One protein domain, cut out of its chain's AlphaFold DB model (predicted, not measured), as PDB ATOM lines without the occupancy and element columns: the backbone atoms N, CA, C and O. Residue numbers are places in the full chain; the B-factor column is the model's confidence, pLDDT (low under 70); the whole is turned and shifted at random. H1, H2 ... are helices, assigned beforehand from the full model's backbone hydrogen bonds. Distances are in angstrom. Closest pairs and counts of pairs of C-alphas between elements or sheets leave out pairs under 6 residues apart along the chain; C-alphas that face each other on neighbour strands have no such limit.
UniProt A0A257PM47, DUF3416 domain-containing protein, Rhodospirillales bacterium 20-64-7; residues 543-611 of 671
ATOM      1  N   GLY A 543     268.003 203.953 292.678       90.94
ATOM      2  CA  GLY A 543     268.504 202.779 293.389       90.94
ATOM      3  C   GLY A 543     270.027 202.776 293.513       90.94
ATOM      4  O   GLY A 543     270.548 202.494 294.592       90.94
ATOM      5  N   THR A 544     270.736 203.174 292.453       91.44
ATOM      6  CA  THR A 544     272.203 203.309 292.442       91.44
ATOM      7  C   THR A 544     272.659 204.381 293.423       91.44
ATOM      8  O   THR A 544     273.485 204.115 294.294       91.44
ATOM      9  N   PHE A 545     272.051 205.568 293.360       93.62
ATOM     10  CA  PHE A 545     272.333 206.651 294.299       93.62
ATOM     11  C   PHE A 545     272.113 206.226 295.761       93.62
ATOM     12  O   PHE A 545     272.960 206.474 296.618       93.62
ATOM     13  N   ILE A 546     270.998 205.552 296.055       94.19
ATOM     14  CA  ILE A 546     270.673 205.076 297.406       94.19
ATOM     15  C   ILE A 546     271.673 204.014 297.879       94.19
ATOM     16  O   ILE A 546     272.084 204.041 299.041       94.19
ATOM     17  N   HIS A 547     272.099 203.107 296.997       91.12
ATOM     18  CA  HIS A 547     273.128 202.115 297.303       91.12
ATOM     19  C   HIS A 547     274.457 202.776 297.696       91.12
ATOM     20  O   HIS A 547     275.002 202.486 298.766       91.12
ATOM     21  N   ASP A 548     274.931 203.722 296.886       92.25
ATOM     22  CA  ASP A 548     276.176 204.452 297.131       92.25
ATOM     23  C   ASP A 548     276.103 205.306 298.399       92.25
ATOM     24  O   ASP A 548     277.043 205.333 299.203       92.25
ATOM     25  N   LEU A 549     274.967 205.975 298.617       93.38
ATOM     26  CA  LEU A 549     274.702 206.747 299.826       93.38
ATOM     27  C   LEU A 549     274.770 205.850 301.067       93.38
ATOM     28  O   LEU A 549     275.461 206.188 302.030       93.38
ATOM     29  N   HIS A 550     274.125 204.679 301.040       93.00
ATOM     30  CA  HIS A 550     274.189 203.713 302.136       93.00
ATOM     31  C   HIS A 550     275.613 203.218 302.401       93.00
ATOM     32  O   HIS A 550     276.026 203.177 303.563       93.00
ATOM     33  N   ALA A 551     276.379 202.882 301.360       91.88
ATOM     34  CA  ALA A 551     277.759 202.424 301.503       91.88
ATOM     35  C   ALA A 551     278.655 203.496 302.151       91.88
ATOM     36  O   ALA A 551     279.425 203.198 303.070       91.88
ATOM     37  N   LYS A 552     278.515 204.761 301.737       92.31
ATOM     38  CA  LYS A 552     279.268 205.896 302.302       92.31
ATOM     39  C   LYS A 552     278.883 206.189 303.750       92.31
ATOM     40  O   LYS A 552     279.770 206.399 304.581       92.31
ATOM     41  N   VAL A 553     277.587 206.152 304.072       92.56
ATOM     42  CA  VAL A 553     277.092 206.305 305.452       92.56
ATOM     43  C   VAL A 553     277.625 205.183 306.343       92.56
ATOM     44  O   VAL A 553     278.144 205.458 307.424       92.56
ATOM     45  N   ALA A 554     277.571 203.930 305.885       92.00
ATOM     46  CA  ALA A 554     278.087 202.781 306.629       92.00
ATOM     47  C   ALA A 554     279.606 202.865 306.866       92.00
ATOM     48  O   ALA A 554     280.096 202.428 307.906       92.00
ATOM     49  N   ALA A 555     280.349 203.479 305.942       92.94
ATOM     50  CA  ALA A 555     281.776 203.754 306.081       92.94
ATOM     51  C   ALA A 555     282.101 204.971 306.977       92.94
ATOM     52  O   ALA A 555     283.271 205.331 307.113       92.94
ATOM     53  N   GLY A 556     281.097 205.626 307.576       91.38
ATOM     54  CA  GLY A 556     281.277 206.794 308.444       91.38
ATOM     55  C   GLY A 556     281.720 208.061 307.706       91.38
ATOM     56  O   GLY A 556     282.288 208.966 308.320       91.38
ATOM     57  N   GLN A 557     281.503 208.132 306.390       93.31
ATOM     58  CA  GLN A 557     281.884 209.287 305.581       93.31
ATOM     59  C   GLN A 557     280.872 210.428 305.722       93.31
ATOM     60  O   GLN A 557     279.688 210.225 305.993       93.31
ATOM     61  N   ARG A 558     281.337 211.663 305.512       90.19
ATOM     62  CA  ARG A 558     280.467 212.843 305.500       90.19
ATOM     63  C   ARG A 558     279.776 212.962 304.140       90.19
ATOM     64  O   ARG A 558     280.437 213.288 303.165       90.19
ATOM     65  N   VAL A 559     278.454 212.792 304.116       92.00
ATOM     66  CA  VAL A 559     277.652 212.686 302.879       92.00
ATOM     67  C   VAL A 559     276.995 213.995 302.407       92.00
ATOM     68  O   VAL A 559     275.929 213.997 301.805       92.00
ATOM     69  N   THR A 560     277.574 215.158 302.732       90.06
ATOM     70  CA  THR A 560     276.928 216.460 302.451       90.06
ATOM     71  C   THR A 560     276.741 216.723 300.951       90.06
ATOM     72  O   THR A 560     275.779 217.384 300.575       90.06
ATOM     73  N   LEU A 561     277.638 216.213 300.102       91.81
ATOM     74  CA  LEU A 561     277.540 216.366 298.649       91.81
ATOM     75  C   LEU A 561     276.454 215.451 298.069       91.81
ATOM     76  O   LEU A 561     275.662 215.883 297.241       91.81
ATOM     77  N   GLU A 562     276.387 214.217 298.558       94.62
ATOM     78  CA  GLU A 562     275.431 213.196 298.141       94.62
ATOM     79  C   GLU A 562     273.997 213.609 298.489       94.62
ATOM     80  O   GLU A 562     273.083 213.380 297.708       94.62
ATOM     81  N   LEU A 563     273.780 214.274 299.630       93.19
ATOM     82  CA  LEU A 563     272.455 214.807 299.965       93.19
ATOM     83  C   LEU A 563     271.979 215.842 298.930       93.19
ATOM     84  O   LEU A 563     270.810 215.839 298.539       93.19
ATOM     85  N   GLU A 564     272.879 216.704 298.452       93.00
ATOM     86  CA  GLU A 564     272.558 217.671 297.399       93.00
ATOM     87  C   GLU A 564     272.368 216.987 296.038       93.00
ATOM     88  O   GLU A 564     271.449 217.341 295.306       93.00
ATOM     89  N   GLU A 565     273.163 215.966 295.717       93.19
ATOM     90  CA  GLU A 565     272.977 215.133 294.523       93.19
ATOM     91  C   GLU A 565     271.598 214.457 294.509       93.19
ATOM     92  O   GLU A 565     270.856 214.588 293.534       93.19
ATOM     93  N   GLY A 566     271.191 213.836 295.620       92.75
ATOM     94  CA  GLY A 566     269.861 213.245 295.767       92.75
ATOM     95  C   GLY A 566     268.745 214.269 295.567       92.75
ATOM     96  O   GLY A 566     267.749 213.988 294.900       92.75
ATOM     97  N   ARG A 567     268.930 215.500 296.058       93.38
ATOM     98  CA  ARG A 567     267.993 216.605 295.810       93.38
ATOM     99  C   ARG A 567     267.889 216.945 294.323       93.38
ATOM    100  O   ARG A 567     266.785 217.191 293.839       93.38
ATOM    101  N   GLN A 568     269.004 216.964 293.592       93.81
ATOM    102  CA  GLN A 568     269.007 217.228 292.150       93.81
ATOM    103  C   GLN A 568     268.295 216.120 291.366       93.81
ATOM    104  O   GLN A 568     267.523 216.432 290.461       93.81
ATOM    105  N   LEU A 569     268.459 214.854 291.763       93.19
ATOM    106  CA  LEU A 569     267.706 213.737 291.179       93.19
ATOM    107  C   LEU A 569     266.195 213.905 291.386       93.19
ATOM    108  O   LEU A 569     265.421 213.728 290.447       93.19
ATOM    109  N   VAL A 570     265.760 214.325 292.579       93.56
ATOM    110  CA  VAL A 570     264.342 214.628 292.856       93.56
ATOM    111  C   VAL A 570     263.840 215.801 292.002       93.56
ATOM    112  O   VAL A 570     262.727 215.750 291.475       93.56
ATOM    113  N   VAL A 571     264.651 216.851 291.819       93.44
ATOM    114  CA  VAL A 571     264.326 217.983 290.929       93.44
ATOM    115  C   VAL A 571     264.169 217.519 289.482       93.44
ATOM    116  O   VAL A 571     263.218 217.930 288.814       93.44
ATOM    117  N   GLN A 572     265.063 216.659 289.000       91.69
ATOM    118  CA  GLN A 572     264.990 216.101 287.654       91.69
ATOM    119  C   GLN A 572     263.730 215.246 287.484       91.69
ATOM    120  O   GLN A 572     262.939 215.506 286.578       91.69
ATOM    121  N   ALA A 573     263.467 214.311 288.399       92.12
ATOM    122  CA  ALA A 573     262.269 213.473 288.384       92.12
ATOM    123  C   ALA A 573     260.967 214.296 288.371       92.12
ATOM    124  O   ALA A 573     260.000 213.945 287.691       92.12
ATOM    125  N   LEU A 574     260.948 215.441 289.064       92.50
ATOM    126  CA  LEU A 574     259.791 216.333 289.112       92.50
ATOM    127  C   LEU A 574     259.406 216.908 287.735       92.50
ATOM    128  O   LEU A 574     258.235 217.240 287.526       92.50
ATOM    129  N   THR A 575     260.349 217.011 286.791       91.38
ATOM    130  CA  THR A 575     260.082 217.546 285.442       91.38
ATOM    131  C   THR A 575     259.095 216.689 284.646       91.38
ATOM    132  O   THR A 575     258.302 217.237 283.881       91.38
ATOM    133  N   HIS A 576     259.063 215.379 284.907       86.81
ATOM    134  CA  HIS A 576     258.187 214.407 284.247       86.81
ATOM    135  C   HIS A 576     257.097 213.848 285.183       86.81
ATOM    136  O   HIS A 576     256.345 212.951 284.807       86.81
ATOM    137  N   ALA A 577     256.999 214.364 286.412       89.69
ATOM    138  CA  ALA A 577     256.089 213.851 287.426       89.69
ATOM    139  C   ALA A 577     254.664 214.410 287.311       89.69
ATOM    140  O   ALA A 577     254.444 215.626 287.219       89.69
ATOM    141  N   GLU A 578     253.689 213.517 287.473       90.50
ATOM    142  CA  GLU A 578     252.258 213.823 287.499       90.50
ATOM    143  C   GLU A 578     251.578 213.272 288.766       90.50
ATOM    144  O   GLU A 578     252.124 212.425 289.482       90.50
ATOM    145  N   GLY A 579     250.375 213.779 289.060       92.31
ATOM    146  CA  GLY A 579     249.512 213.293 290.143       92.31
ATOM    147  C   GLY A 579     250.189 213.224 291.518       92.31
ATOM    148  O   GLY A 579     250.963 214.104 291.899       92.31
ATOM    149  N   ASP A 580     249.907 212.151 292.262       90.19
ATOM    150  CA  ASP A 580     250.435 211.923 293.615       90.19
ATOM    151  C   ASP A 580     251.967 211.882 293.677       90.19
ATOM    152  O   ASP A 580     252.553 212.288 294.682       90.19
ATOM    153  N   ALA A 581     252.629 211.391 292.622       89.38
ATOM    154  CA  ALA A 581     254.088 211.352 292.575       89.38
ATOM    155  C   ALA A 581     254.655 212.776 292.579       89.38
ATOM    156  O   ALA A 581     255.531 213.079 293.384       89.38
ATOM    157  N   ARG A 582     254.077 213.682 291.776       92.75
ATOM    158  CA  ARG A 582     254.463 215.101 291.751       92.75
ATOM    159  C   ARG A 582     254.325 215.757 293.123       92.75
ATOM    160  O   ARG A 582     255.252 216.428 293.562       92.75
ATOM    161  N   VAL A 583     253.200 215.532 293.808       92.88
ATOM    162  CA  VAL A 583     252.947 216.092 295.150       92.88
ATOM    163  C   VAL A 583     254.007 215.623 296.148       92.88
ATOM    164  O   VAL A 583     254.543 216.429 296.907       92.88
ATOM    165  N   ARG A 584     254.353 214.330 296.128       91.19
ATOM    166  CA  ARG A 584     255.381 213.772 297.022       91.19
ATOM    167  C   ARG A 584     256.778 214.299 296.717       91.19
ATOM    168  O   ARG A 584     257.490 214.659 297.647       91.19
ATOM    169  N   LEU A 585     257.151 214.388 295.441       92.31
ATOM    170  CA  LEU A 585     258.443 214.940 295.030       92.31
ATOM    171  C   LEU A 585     258.569 216.421 295.414       92.31
ATOM    172  O   LEU A 585     259.611 216.836 295.903       92.31
ATOM    173  N   GLN A 586     257.501 217.214 295.274       92.94
ATOM    174  CA  GLN A 586     257.484 218.611 295.726       92.94
ATOM    175  C   GLN A 586     257.671 218.738 297.240       92.94
ATOM    176  O   GLN A 586     258.425 219.601 297.684       92.94
ATOM    177  N   ALA A 587     257.012 217.879 298.023       89.88
ATOM    178  CA  ALA A 587     257.171 217.857 299.475       89.88
ATOM    179  C   ALA A 587     258.612 217.501 299.886       89.88
ATOM    180  O   ALA A 587     259.159 218.120 300.790       89.88
ATOM    181  N   ALA A 588     259.266 216.582 299.173       88.31
ATOM    182  CA  ALA A 588     260.671 216.239 299.410       88.31
ATOM    183  C   ALA A 588     261.666 217.361 299.038       88.31
ATOM    184  O   ALA A 588     262.854 217.250 299.311       88.31
ATOM    185  N   LEU A 589     261.210 218.451 298.415       89.81
ATOM    186  CA  LEU A 589     262.043 219.614 298.094       89.81
ATOM    187  C   LEU A 589     261.828 220.793 299.055       89.81
ATOM    188  O   LEU A 589     262.449 221.844 298.878       89.81
ATOM    189  N   THR A 590     260.965 220.663 300.069       85.44
ATOM    190  CA  THR A 590     260.752 221.727 301.059       85.44
ATOM    191  C   THR A 590     261.818 221.667 302.154       85.44
ATOM    192  O   THR A 590     261.651 220.959 303.140       85.44
ATOM    193  N   GLY A 591     262.905 222.428 302.000       82.94
ATOM    194  CA  GLY A 591     263.971 222.541 303.006       82.94
ATOM    195  C   GLY A 591     265.351 222.129 302.489       82.94
ATOM    196  O   GLY A 591     265.584 222.080 301.284       82.94
ATOM    197  N   GLN A 592     266.284 221.889 303.415       83.81
ATOM    198  CA  GLN A 592     267.601 221.318 303.105       83.81
ATOM    199  C   GLN A 592     267.479 219.792 302.964       83.81
ATOM    200  O   GLN A 592     266.664 219.200 303.672       83.81
ATOM    201  N   PRO A 593     268.255 219.142 302.079       84.25
ATOM    202  CA  PRO A 593     268.171 217.699 301.913       84.25
ATOM    203  C   PRO A 593     268.746 216.979 303.137       84.25
ATOM    204  O   PRO A 593     269.896 217.197 303.517       84.25
ATOM    205  N   GLU A 594     267.942 216.107 303.738       90.06
ATOM    206  CA  GLU A 594     268.314 215.298 304.900       90.06
ATOM    207  C   GLU A 594     268.326 213.807 304.548       90.06
ATOM    208  O   GLU A 594     267.573 213.344 303.689       90.06
ATOM    209  N   LEU A 595     269.176 213.039 305.234       89.75
ATOM    210  CA  LEU A 595     269.340 211.608 304.972       89.75
ATOM    211  C   LEU A 595     268.028 210.833 305.162       89.75
ATOM    212  O   LEU A 595     267.666 210.031 304.307       89.75
ATOM    213  N   GLU A 596     267.296 211.093 306.248       89.69
ATOM    214  CA  GLU A 596     266.025 210.412 306.543       89.69
ATOM    215  C   GLU A 596     264.975 210.640 305.451       89.69
ATOM    216  O   GLU A 596     264.218 209.733 305.115       89.69
ATOM    217  N   MET A 597     264.970 211.832 304.853       88.50
ATOM    218  CA  MET A 597     264.062 212.190 303.770       88.50
ATOM    219  C   MET A 597     264.384 211.427 302.481       88.50
ATOM    220  O   MET A 597     263.475 210.883 301.859       88.50
ATOM    221  N   LEU A 598     265.660 211.364 302.076       90.44
ATOM    222  CA  LEU A 598     266.066 210.640 300.862       90.44
ATOM    223  C   LEU A 598     265.846 209.125 300.990       90.44
ATOM    224  O   LEU A 598     265.612 208.452 299.991       90.44
ATOM    225  N   LEU A 599     265.870 208.599 302.216       90.50
ATOM    226  CA  LEU A 599     265.591 207.195 302.515       90.50
ATOM    227  C   LEU A 599     264.097 206.894 302.758       90.50
ATOM    228  O   LEU A 599     263.758 205.742 303.032       90.50
ATOM    229  N   ASP A 600     263.192 207.878 302.655       91.06
ATOM    230  CA  ASP A 600     261.753 207.660 302.855       91.06
ATOM    231  C   ASP A 600     261.197 206.698 301.782       91.06
ATOM    232  O   ASP A 600     261.208 207.018 300.584       91.06
ATOM    233  N   PRO A 601     260.613 205.546 302.174       90.12
ATOM    234  CA  PRO A 601     259.986 204.617 301.238       90.12
ATOM    235  C   PRO A 601     258.920 205.261 300.341       90.12
ATOM    236  O   PRO A 601     258.717 204.826 299.205       90.12
ATOM    237  N   LYS A 602     258.221 206.302 300.814       90.88
ATOM    238  CA  LYS A 602     257.207 207.013 300.019       90.88
ATOM    239  C   LYS A 602     257.826 207.857 298.910       90.88
ATOM    240  O   LYS A 602     257.193 207.970 297.854       90.88
ATOM    241  N   LEU A 603     259.006 208.433 299.153       92.06
ATOM    242  CA  LEU A 603     259.791 209.153 298.154       92.06
ATOM    243  C   LEU A 603     260.376 208.172 297.140       92.06
ATOM    244  O   LEU A 603     260.190 208.376 295.945       92.06
ATOM    245  N   ALA A 604     260.962 207.062 297.597       90.31
ATOM    246  CA  ALA A 604     261.469 206.009 296.715       90.31
ATOM    247  C   ALA A 604     260.383 205.490 295.753       90.31
ATOM    248  O   ALA A 604     260.597 205.409 294.546       90.31
ATOM    249  N   ALA A 605     259.162 205.248 296.249       89.38
ATOM    250  CA  ALA A 605     258.033 204.862 295.399       89.38
ATOM    251  C   ALA A 605     257.617 205.949 294.388       89.38
ATOM    252  O   ALA A 605     257.082 205.618 293.329       89.38
ATOM    253  N   ALA A 606     257.800 207.234 294.711       91.25
ATOM    254  CA  ALA A 606     257.547 208.326 293.773       91.25
ATOM    255  C   ALA A 606     258.645 208.391 292.700       91.25
ATOM    256  O   ALA A 606     258.305 208.428 291.521       91.25
ATOM    257  N   MET A 607     259.917 208.292 293.100       93.31
ATOM    258  CA  MET A 607     261.076 208.258 292.200       93.31
ATOM    259  C   MET A 607     260.993 207.094 291.207       93.31
ATOM    260  O   MET A 607     261.110 207.316 290.007       93.31
ATOM    261  N   HIS A 608     260.662 205.880 291.664       88.06
ATOM    262  CA  HIS A 608     260.484 204.717 290.779       88.06
ATOM    263  C   HIS A 608     259.358 204.905 289.747       88.06
ATOM    264  O   HIS A 608     259.414 204.355 288.648       88.06
ATOM    265  N   LYS A 609     258.301 205.660 290.078       86.25
ATOM    266  CA  LYS A 609     257.212 205.942 289.124       86.25
ATOM    267  C   LYS A 609     257.635 206.917 288.028       86.25
ATOM    268  O   LYS A 609     257.070 206.858 286.938       86.25
ATOM    269  N   THR A 610     258.579 207.801 288.328       89.06
ATOM    270  CA  THR A 610     259.054 208.881 287.451       89.06
ATOM    271  C   THR A 610     260.419 208.595 286.831       89.06
ATOM    272  O   THR A 610     261.009 209.490 286.239       89.06
ATOM    273  N   ASP A 611     260.923 207.374 286.993       86.50
ATOM    274  CA  ASP A 611     262.216 206.944 286.475       86.50
ATOM    275  C   ASP A 611     262.285 207.121 284.948       86.50
ATOM    276  O   ASP A 611     261.383 206.700 284.214       86.50
TER     277      ASP A 611
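This is residues 543 to 611 of the 671 residues of the protein "DUF3416 domain-containing protein" of Rhodospirillales bacterium 20-64-7 (UniProt A0A257PM47). The longest helix, H2, runs along an elongated cluster; H1 folds back near its start, and H3 makes a hairpin with its end, where H5 crosses H3. Short H4 packs on H2 at residues 563 to 566. The 69 printed residues hold five named helices, H1 to H5, and no named strand: all helix, compact, radius of gyration of the C-alphas 11.7 A, spans 37 by 22 by 17 A.

H1, residues 543 to 554, is close to but not clearly touching H2, residues 560 to 574; the closest C-alphas, Leu 549 and Glu 562, are 6.7 A apart. H2, with residues 570 to 574 alone, touches H3, residues 579 to 587, in a helical hairpin; the closest C-alphas, Leu 574 and Arg 582, are 6.1 A apart. H4, residues 595 to 598, only just touches H2, with 3 pairs of C-alphas within 8 A. H5, residues 601 to 609, touches H3 at a steep tilt of 53 degrees. Every O i to N i+4 pair is within hydrogen-bond range in H1, H3 and H5, and 10 of 11 in H2.

H1 begins at C-alpha 543 (268.504, 202.779, 293.389); H2 is 21.7 A long; H5 ends at C-alpha 609 (257.212, 205.942, 289.124).

The printed part has no cut and no long link; no printed residue is under 70.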